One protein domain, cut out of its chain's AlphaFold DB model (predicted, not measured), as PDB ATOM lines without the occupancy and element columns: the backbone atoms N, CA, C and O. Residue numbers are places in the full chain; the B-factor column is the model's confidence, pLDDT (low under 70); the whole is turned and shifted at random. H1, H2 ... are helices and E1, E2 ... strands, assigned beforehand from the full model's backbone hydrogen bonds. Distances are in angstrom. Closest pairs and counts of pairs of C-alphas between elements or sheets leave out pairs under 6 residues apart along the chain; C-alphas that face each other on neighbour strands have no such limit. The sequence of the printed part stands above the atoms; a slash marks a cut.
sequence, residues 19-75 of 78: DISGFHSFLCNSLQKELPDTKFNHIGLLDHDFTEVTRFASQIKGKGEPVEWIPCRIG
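AT A GLANCE: This is residues 19 to 75 of the 78 residues of an uncharacterized protein of Lachnospiraceae bacterium (UniProt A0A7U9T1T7). Helix H2 and strand E2 lie side by side as one wall of a small domain, with E2 folding back along H2. Across from them the chain passes along the other side as strand E1, the short helix H1 and a long unnamed stretch, residues 35 to 49, with E1 towards one end of the long axis and His 42 at the other. The printed part has 57 residues, with two named strands and two named helices in the order E1, H1, H2, E2, and no two strands pair. The class is mixed, helices and strands, although under half of the printed residues, 25 of 57, are in named elements. The whole is compact, with a radius of gyration of the C-alphas of 11.0 A and a rounded outline of 30 by 24 by 19 A.

IN THESE COORDINATES: Strand E1 comes first, residues 22 to 25, and its first C-alpha, that of Gly 22, is at (-31.250, -9.984, 49.991). It measures 10.3 A from first to last C-alpha. Helix H1 holds residues 31 to 34 and is 5.3 A long by its C-alphas. Helix H2 holds residues 50 to 59, beginning with C-alpha 50 at (-44.120, -7.427, 31.983), and is 14.3 A long. Strand E2 holds residues 68 to 74, is 18.0 A long, and ends with C-alpha 74 at (-45.958, -5.486, 42.343).

HOW THE PARTS SIT: H2 and E2 have 10 pairs of C-alphas within 8 A. Their closest C-alphas are those of Thr 54 and Pro 71, 5.4 A apart, and their centres are 8.9 A apart. H1 and H2 are near each other, with 6 pairs of C-alphas within 10 A, and are only just apart, their closest C-alphas being 8.1 A from each other. E1 and E2 are also near each other, with 7 pairs within 10 A, but each pairs with no named strand. E1 and H2 are apart, and so are H1 and E2. In H2 every pair of O i and N i+4 is within hydrogen-bond range, while H1, with 4 residues, is too short for such a pair; its one pair of O i and N i+3 is within range.

THE WHOLE: The two C-alphas farthest apart are those of Ile 20 and His 42, at 31.2 A. The link from E1 to H1, 5 residues, is tight, and that from H2 to E2, 8 residues, is short. The link from H1 to H2, 15 residues, is long, and its C-alphas lie 8 to 17 A from the mean of the C-alphas. The printed part has no cut. The mean pLDDT of the printed part is 94.2, and no printed residue is under 70.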
ATOM      1  N   ASP A  19     -29.297 -11.586  45.662       88.94
ATOM      2  CA  ASP A  19     -28.116 -12.294  46.148       88.94
ATOM      3  C   ASP A  19     -28.377 -12.977  47.500       88.94
ATOM      4  O   ASP A  19     -29.485 -12.983  48.032       88.94
ATOM      5  N   ILE A  20     -27.333 -13.579  48.077       88.56
ATOM      6  CA  ILE A  20     -27.411 -14.268  49.374       88.56
ATOM      7  C   ILE A  20     -27.743 -13.342  50.558       88.56
ATOM      8  O   ILE A  20     -28.068 -13.832  51.638       88.56
ATOM      9  N   SER A  21     -27.606 -12.027  50.385       86.12
ATOM     10  CA  SER A  21     -27.821 -11.006  51.411       86.12
ATOM     11  C   SER A  21     -29.194 -10.336  51.311       86.12
ATOM     12  O   SER A  21     -29.665  -9.794  52.312       86.12
ATOM     13  N   GLY A  22     -29.870 -10.427  50.159       89.06
ATOM     14  CA  GLY A  22     -31.250  -9.984  49.991       89.06
ATOM     15  C   GLY A  22     -31.590  -9.488  48.587       89.06
ATOM     16  O   GLY A  22     -30.965  -9.859  47.594       89.06
ATOM     17  N   PHE A  23     -32.631  -8.649  48.527       92.75
ATOM     18  CA  PHE A  23     -33.082  -7.990  47.303       92.75
ATOM     19  C   PHE A  23     -32.533  -6.565  47.195       92.75
ATOM     20  O   PHE A  23     -32.561  -5.807  48.166       92.75
ATOM     21  N   HIS A  24     -32.135  -6.185  45.984       91.69
ATOM     22  CA  HIS A  24     -31.588  -4.873  45.641       91.69
ATOM     23  C   HIS A  24     -32.392  -4.251  44.505       91.69
ATOM     24  O   HIS A  24     -32.667  -4.904  43.505       91.69
ATOM     25  N   SER A  25     -32.762  -2.978  44.608       92.62
ATOM     26  CA  SER A  25     -33.410  -2.303  43.477       92.62
ATOM     27  C   SER A  25     -32.378  -1.956  42.400       92.62
ATOM     28  O   SER A  25     -31.311  -1.409  42.705       92.62
ATOM     29  N   PHE A  26     -32.705  -2.185  41.122       95.06
ATOM     30  CA  PHE A  26     -31.845  -1.764  40.004       95.06
ATOM     31  C   PHE A  26     -31.599  -0.238  39.988       95.06
ATOM     32  O   PHE A  26     -30.567   0.227  39.491       95.06
ATOM     33  N   LEU A  27     -32.502   0.543  40.598       94.75
ATOM     34  CA  LEU A  27     -32.376   1.995  40.756       94.75
ATOM     35  C   LEU A  27     -31.211   2.395  41.674       94.75
ATOM     36  O   LEU A  27     -30.561   3.409  41.413       94.75
ATOM     37  N   CYS A  28     -30.890   1.593  42.697       92.56
ATOM     38  CA  CYS A  28     -29.733   1.830  43.574       92.56
ATOM     39  C   CYS A  28     -28.414   1.793  42.789       92.56
ATOM     40  O   CYS A  28     -27.477   2.527  43.091       92.56
ATOM     41  N   ASN A  29     -28.381   0.999  41.718       90.50
ATOM     42  CA  ASN A  29     -27.248   0.872  40.809       90.50
ATOM     43  C   ASN A  29     -27.284   1.900  39.660       90.50
ATOM     44  O   ASN A  29     -26.448   1.857  38.759       90.50
ATOM     45  N   SER A  30     -28.243   2.836  39.669       94.38
ATOM     46  CA  SER A  30     -28.482   3.794  38.579       94.38
ATOM     47  C   SER A  30     -28.710   3.143  37.201       94.38
ATOM     48  O   SER A  30     -28.483   3.785  36.170       94.38
ATOM     49  N   LEU A  31     -29.165   1.884  37.157       96.00
ATOM     50  CA  LEU A  31     -29.263   1.103  35.920       96.00
ATOM     51  C   LEU A  31     -30.387   1.560  34.985       96.00
ATOM     52  O   LEU A  31     -30.356   1.234  33.802       96.00
ATOM     53  N   GLN A  32     -31.311   2.407  35.444       95.31
ATOM     54  CA  GLN A  32     -32.259   3.105  34.569       95.31
ATOM     55  C   GLN A  32     -31.561   3.937  33.479       95.31
ATOM     56  O   GLN A  32     -32.123   4.147  32.411       95.31
ATOM     57  N   LYS A  33     -30.309   4.367  33.697       94.62
ATOM     58  CA  LYS A  33     -29.512   5.084  32.683       94.62
ATOM     59  C   LYS A  33     -29.083   4.194  31.514       94.62
ATOM     60  O   LYS A  33     -28.841   4.699  30.425       94.62
ATOM     61  N   GLU A  34     -29.012   2.884  31.736       95.31
ATOM     62  CA  GLU A  34     -28.693   1.879  30.716       95.31
ATOM     63  C   GLU A  34     -29.935   1.445  29.920       95.31
ATOM     64  O   GLU A  34     -29.822   0.687  28.957       95.31
ATOM     65  N   LEU A  35     -31.116   1.913  30.333       95.44
ATOM     66  CA  LEU A  35     -32.419   1.528  29.809       95.44
ATOM     67  C   LEU A  35     -33.190   2.789  29.374       95.44
ATOM     68  O   LEU A  35     -34.105   3.225  30.076       95.44
ATOM     69  N   PRO A  36     -32.840   3.399  28.225       91.19
ATOM     70  CA  PRO A  36     -33.383   4.695  27.807       91.19
ATOM     71  C   PRO A  36     -34.899   4.679  27.564       91.19
ATOM     72  O   PRO A  36     -35.535   5.728  27.599       91.19
ATOM     73  N   ASP A  37     -35.473   3.494  27.348       93.88
ATOM     74  CA  ASP A  37     -36.906   3.303  27.121       93.88
ATOM     75  C   ASP A  37     -37.717   3.227  28.430       93.88
ATOM     76  O   ASP A  37     -38.947   3.147  28.377       93.88
ATOM     77  N   THR A  38     -37.061   3.232  29.601       95.44
ATOM     78  CA  THR A  38     -37.750   3.135  30.896       95.44
ATOM     79  C   THR A  38     -38.548   4.395  31.219       95.44
ATOM     80  O   THR A  38     -38.161   5.529  30.942       95.44
ATOM     81  N   LYS A  39     -39.710   4.169  31.819       96.94
ATOM     82  CA  LYS A  39     -40.715   5.147  32.216       96.94
ATOM     83  C   LYS A  39     -41.274   4.651  33.526       96.94
ATOM     84  O   LYS A  39     -41.356   3.446  33.757       96.94
ATOM     85  N   PHE A  40     -41.645   5.596  34.369       96.94
ATOM     86  CA  PHE A  40     -42.137   5.301  35.696       96.94
ATOM     87  C   PHE A  40     -43.551   5.836  35.830       96.94
ATOM     88  O   PHE A  40     -43.853   6.935  35.357       96.94
ATOM     89  N   ASN A  41     -44.405   5.061  36.483       95.62
ATOM     90  CA  ASN A  41     -45.737   5.501  36.838       95.62
ATOM     91  C   ASN A  41     -45.671   6.485  38.023       95.62
ATOM     92  O   ASN A  41     -44.609   6.781  38.577       95.62
ATOM     93  N   HIS A  42     -46.827   6.993  38.439       96.00
ATOM     94  CA  HIS A  42     -46.934   8.013  39.487       96.00
ATOM     95  C   HIS A  42     -46.430   7.583  40.881       96.00
ATOM     96  O   HIS A  42     -46.248   8.447  41.737       96.00
ATOM     97  N   ILE A  43     -46.192   6.286  41.115       93.56
ATOM     98  CA  ILE A  43     -45.632   5.748  42.367       93.56
ATOM     99  C   ILE A  43     -44.184   5.255  42.218       93.56
ATOM    100  O   ILE A  43     -43.622   4.728  43.174       93.56
ATOM    101  N   GLY A  44     -43.560   5.447  41.051       94.25
ATOM    102  CA  GLY A  44     -42.150   5.121  40.824       94.25
ATOM    103  C   GLY A  44     -41.868   3.683  40.380       94.25
ATOM    104  O   GLY A  44     -40.707   3.283  40.387       94.25
ATOM    105  N   LEU A  45     -42.887   2.920  39.975       95.88
ATOM    106  CA  LEU A  45     -42.724   1.594  39.363       95.88
ATOM    107  C   LEU A  45     -42.620   1.708  37.838       95.88
ATOM    108  O   LEU A  45     -43.094   2.687  37.264       95.88
ATOM    109  N   LEU A  46     -42.035   0.709  37.175       96.69
ATOM    110  CA  LEU A  46     -41.939   0.648  35.716       96.69
ATOM    111  C   LEU A  46     -43.333   0.617  35.076       96.69
ATOM    112  O   LEU A  46     -44.144  -0.268  35.368       96.69
ATOM    113  N   ASP A  47     -43.580   1.586  34.194       95.75
ATOM    114  CA  ASP A  47     -44.828   1.776  33.443       95.75
ATOM    115  C   ASP A  47     -44.742   1.109  32.063       95.75
ATOM    116  O   ASP A  47     -44.780   1.752  31.013       95.75
ATOM    117  N   HIS A  48     -44.532  -0.204  32.101       96.12
ATOM    118  CA  HIS A  48     -44.269  -1.072  30.953       96.12
ATOM    119  C   HIS A  48     -44.992  -2.392  31.134       96.12
ATOM    120  O   HIS A  48     -45.262  -2.794  32.270       96.12
ATOM    121  N   ASP A  49     -45.262  -3.104  30.043       94.31
ATOM    122  CA  ASP A  49     -45.756  -4.469  30.182       94.31
ATOM    123  C   ASP A  49     -44.666  -5.397  30.758       94.31
ATOM    124  O   ASP A  49     -43.466  -5.113  30.737       94.31
ATOM    125  N   PHE A  50     -45.073  -6.539  31.315       94.44
ATOM    126  CA  PHE A  50     -44.120  -7.427  31.983       94.44
ATOM    127  C   PHE A  50     -43.099  -8.068  31.020       94.44
ATOM    128  O   PHE A  50     -41.990  -8.428  31.427       94.44
ATOM    129  N   THR A  51     -43.445  -8.210  29.738       96.25
ATOM    130  CA  THR A  51     -42.537  -8.728  28.708       96.25
ATOM    131  C   THR A  51     -41.430  -7.718  28.410       96.25
ATOM    132  O   THR A  51     -40.259  -8.099  28.320       96.25
ATOM    133  N   GLU A  52     -41.757  -6.431  28.339       97.19
ATOM    134  CA  GLU A  52     -40.781  -5.347  28.234       97.19
ATOM    135  C   GLU A  52     -39.854  -5.303  29.454       97.19
ATOM    136  O   GLU A  52     -38.635  -5.229  29.295       97.19
ATOM    137  N   VAL A  53     -40.398  -5.453  30.664       96.94
ATOM    138  CA  VAL A  53     -39.603  -5.477  31.907       96.94
ATOM    139  C   VAL A  53     -38.653  -6.681  31.939       96.94
ATOM    140  O   VAL A  53     -37.494  -6.557  32.334       96.94
ATOM    141  N   THR A  54     -39.086  -7.836  31.429       97.38
ATOM    142  CA  THR A  54     -38.224  -9.020  31.258       97.38
ATOM    143  C   THR A  54     -37.073  -8.753  30.279       97.38
ATOM    144  O   THR A  54     -35.928  -9.165  30.511       97.38
ATOM    145  N   ARG A  55     -37.343  -8.016  29.192       97.62
ATOM    146  CA  ARG A  55     -36.311  -7.574  28.242       97.62
ATOM    147  C   ARG A  55     -35.322  -6.618  28.911       97.62
ATOM    148  O   ARG A  55     -34.118  -6.791  28.731       97.62
ATOM    149  N   PHE A  56     -35.804  -5.664  29.703       97.81
ATOM    150  CA  PHE A  56     -34.959  -4.732  30.450       97.81
ATOM    151  C   PHE A  56     -34.027  -5.452  31.429       97.81
ATOM    152  O   PHE A  56     -32.820  -5.212  31.395       97.81
ATOM    153  N   ALA A  57     -34.539  -6.397  32.224       97.38
ATOM    154  CA  ALA A  57     -33.723  -7.207  33.135       97.38
ATOM    155  C   ALA A  57     -32.605  -7.962  32.388       97.38
ATOM    156  O   ALA A  57     -31.452  -7.988  32.820       97.38
ATOM    157  N   SER A  58     -32.917  -8.495  31.201       96.62
ATOM    158  CA  SER A  58     -31.928  -9.157  30.341       96.62
ATOM    159  C   SER A  58     -30.841  -8.201  29.830       96.62
ATOM    160  O   SER A  58     -29.679  -8.591  29.731       96.62
ATOM    161  N   GLN A  59     -31.190  -6.949  29.518       97.06
ATOM    162  CA  GLN A  59     -30.250  -5.934  29.019       97.06
ATOM    163  C   GLN A  59     -29.251  -5.455  30.079       97.06
ATOM    164  O   GLN A  59     -28.128  -5.073  29.736       97.06
ATOM    165  N   ILE A  60     -29.637  -5.476  31.356       96.44
ATOM    166  CA  ILE A  60     -28.764  -5.088  32.475       96.44
ATOM    167  C   ILE A  60     -28.029  -6.274  33.108       96.44
ATOM    168  O   ILE A  60     -27.322  -6.104  34.101       96.44
ATOM    169  N   LYS A  61     -28.141  -7.478  32.531       94.94
ATOM    170  CA  LYS A  61     -27.431  -8.666  33.011       94.94
ATOM    171  C   LYS A  61     -25.925  -8.406  33.118       94.94
ATOM    172  O   LYS A  61     -25.280  -8.012  32.150       94.94
ATOM    173  N   GLY A  62     -25.370  -8.672  34.302       93.75
ATOM    174  CA  GLY A  62     -23.949  -8.474  34.592       93.75
ATOM    175  C   GLY A  62     -23.523  -7.011  34.763       93.75
ATOM    176  O   GLY A  62     -22.323  -6.743  34.782       93.75
ATOM    177  N   LYS A  63     -24.469  -6.068  34.867       94.69
ATOM    178  CA  LYS A  63     -24.206  -4.659  35.193       94.69
ATOM    179  C   LYS A  63     -24.574  -4.359  36.648       94.69
ATOM    180  O   LYS A  63     -25.505  -4.958  37.178       94.69
ATOM    181  N   GLY A  64     -23.897  -3.374  37.238       92.94
ATOM    182  CA  GLY A  64     -24.094  -2.989  38.637       92.94
ATOM    183  C   GLY A  64     -23.517  -4.035  39.591       92.94
ATOM    184  O   GLY A  64     -22.396  -4.506  39.396       92.94
ATOM    185  N   GLU A  65     -24.283  -4.381  40.617       90.06
ATOM    186  CA  GLU A  65     -23.960  -5.444  41.568       90.06
ATOM    187  C   GLU A  65     -23.965  -6.849  40.924       90.06
ATOM    188  O   GLU A  65     -24.639  -7.079  39.914       90.06
ATOM    189  N   PRO A  66     -23.216  -7.816  41.493       91.94
ATOM    190  CA  PRO A  66     -23.101  -9.181  40.973       91.94
ATOM    191  C   PRO A  66     -24.327 -10.036  41.340       91.94
ATOM    192  O   PRO A  66     -24.208 -11.070  41.997       91.94
ATOM    193  N   VAL A  67     -25.505  -9.590  40.915       93.62
ATOM    194  CA  VAL A  67     -26.807 -10.172  41.258       93.62
ATOM    195  C   VAL A  67     -27.530 -10.690  40.020       93.62
ATOM    196  O   VAL A  67     -27.253 -10.283  38.887       93.62
ATOM    197  N   GLU A  68     -28.486 -11.593  40.232       94.38
ATOM    198  CA  GLU A  68     -29.454 -11.928  39.191       94.38
ATOM    199  C   GLU A  68     -30.545 -10.856  39.165       94.38
ATOM    200  O   GLU A  68     -31.248 -10.668  40.154       94.38
ATOM    201  N   TRP A  69     -30.676 -10.147  38.041       96.75
ATOM    202  CA  TRP A  69     -31.744  -9.172  37.828       96.75
ATOM    203  C   TRP A  69     -33.033  -9.886  37.414       96.75
ATOM    204  O   TRP A  69     -33.107 -10.484  36.340       96.75
ATOM    205  N   ILE A  70     -34.049  -9.801  38.267       96.50
ATOM    206  CA  ILE A  70     -35.314 -10.526  38.173       96.50
ATOM    207  C   ILE A  70     -36.445  -9.515  37.929       96.50
ATOM    208  O   ILE A  70     -36.651  -8.621  38.755       96.50
ATOM    209  N   PRO A  71     -37.202  -9.630  36.822       96.50
ATOM    210  CA  PRO A  71     -38.397  -8.821  36.618       96.50
ATOM    211  C   PRO A  71     -39.482  -9.236  37.622       96.50
ATOM    212  O   PRO A  71     -39.750 -10.424  37.810       96.50
ATOM    213  N   CYS A  72     -40.131  -8.263  38.258       94.06
ATOM    214  CA  CYS A  72     -41.129  -8.488  39.300       94.06
ATOM    215  C   CYS A  72     -42.412  -7.696  39.022       94.06
ATOM    216  O   CYS A  72     -42.355  -6.563  38.544       94.06
ATOM    217  N   ARG A  73     -43.568  -8.292  39.329       92.19
ATOM    218  CA  ARG A  73     -44.862  -7.597  39.374       92.19
ATOM    219  C   ARG A  73     -45.154  -7.213  40.811       92.19
ATOM    220  O   ARG A  73     -45.020  -8.047  41.703       92.19
ATOM    221  N   ILE A  74     -45.577  -5.977  41.023       90.06
ATOM    222  CA  ILE A  74     -45.958  -5.486  42.343       90.06
ATOM    223  C   ILE A  74     -47.485  -5.447  42.421       90.06
ATOM    224  O   ILE A  74     -48.134  -4.747  41.644       90.06
ATOM    225  N   GLY A  75     -48.055  -6.202  43.361       85.00
ATOM    226  CA  GLY A  75     -49.495  -6.465  43.455       85.00
ATOM    227  C   GLY A  75     -49.907  -7.748  42.722       85.00
ATOM    228  O   GLY A  75     -49.064  -8.538  42.293       85.00
TER     229      GLY A  75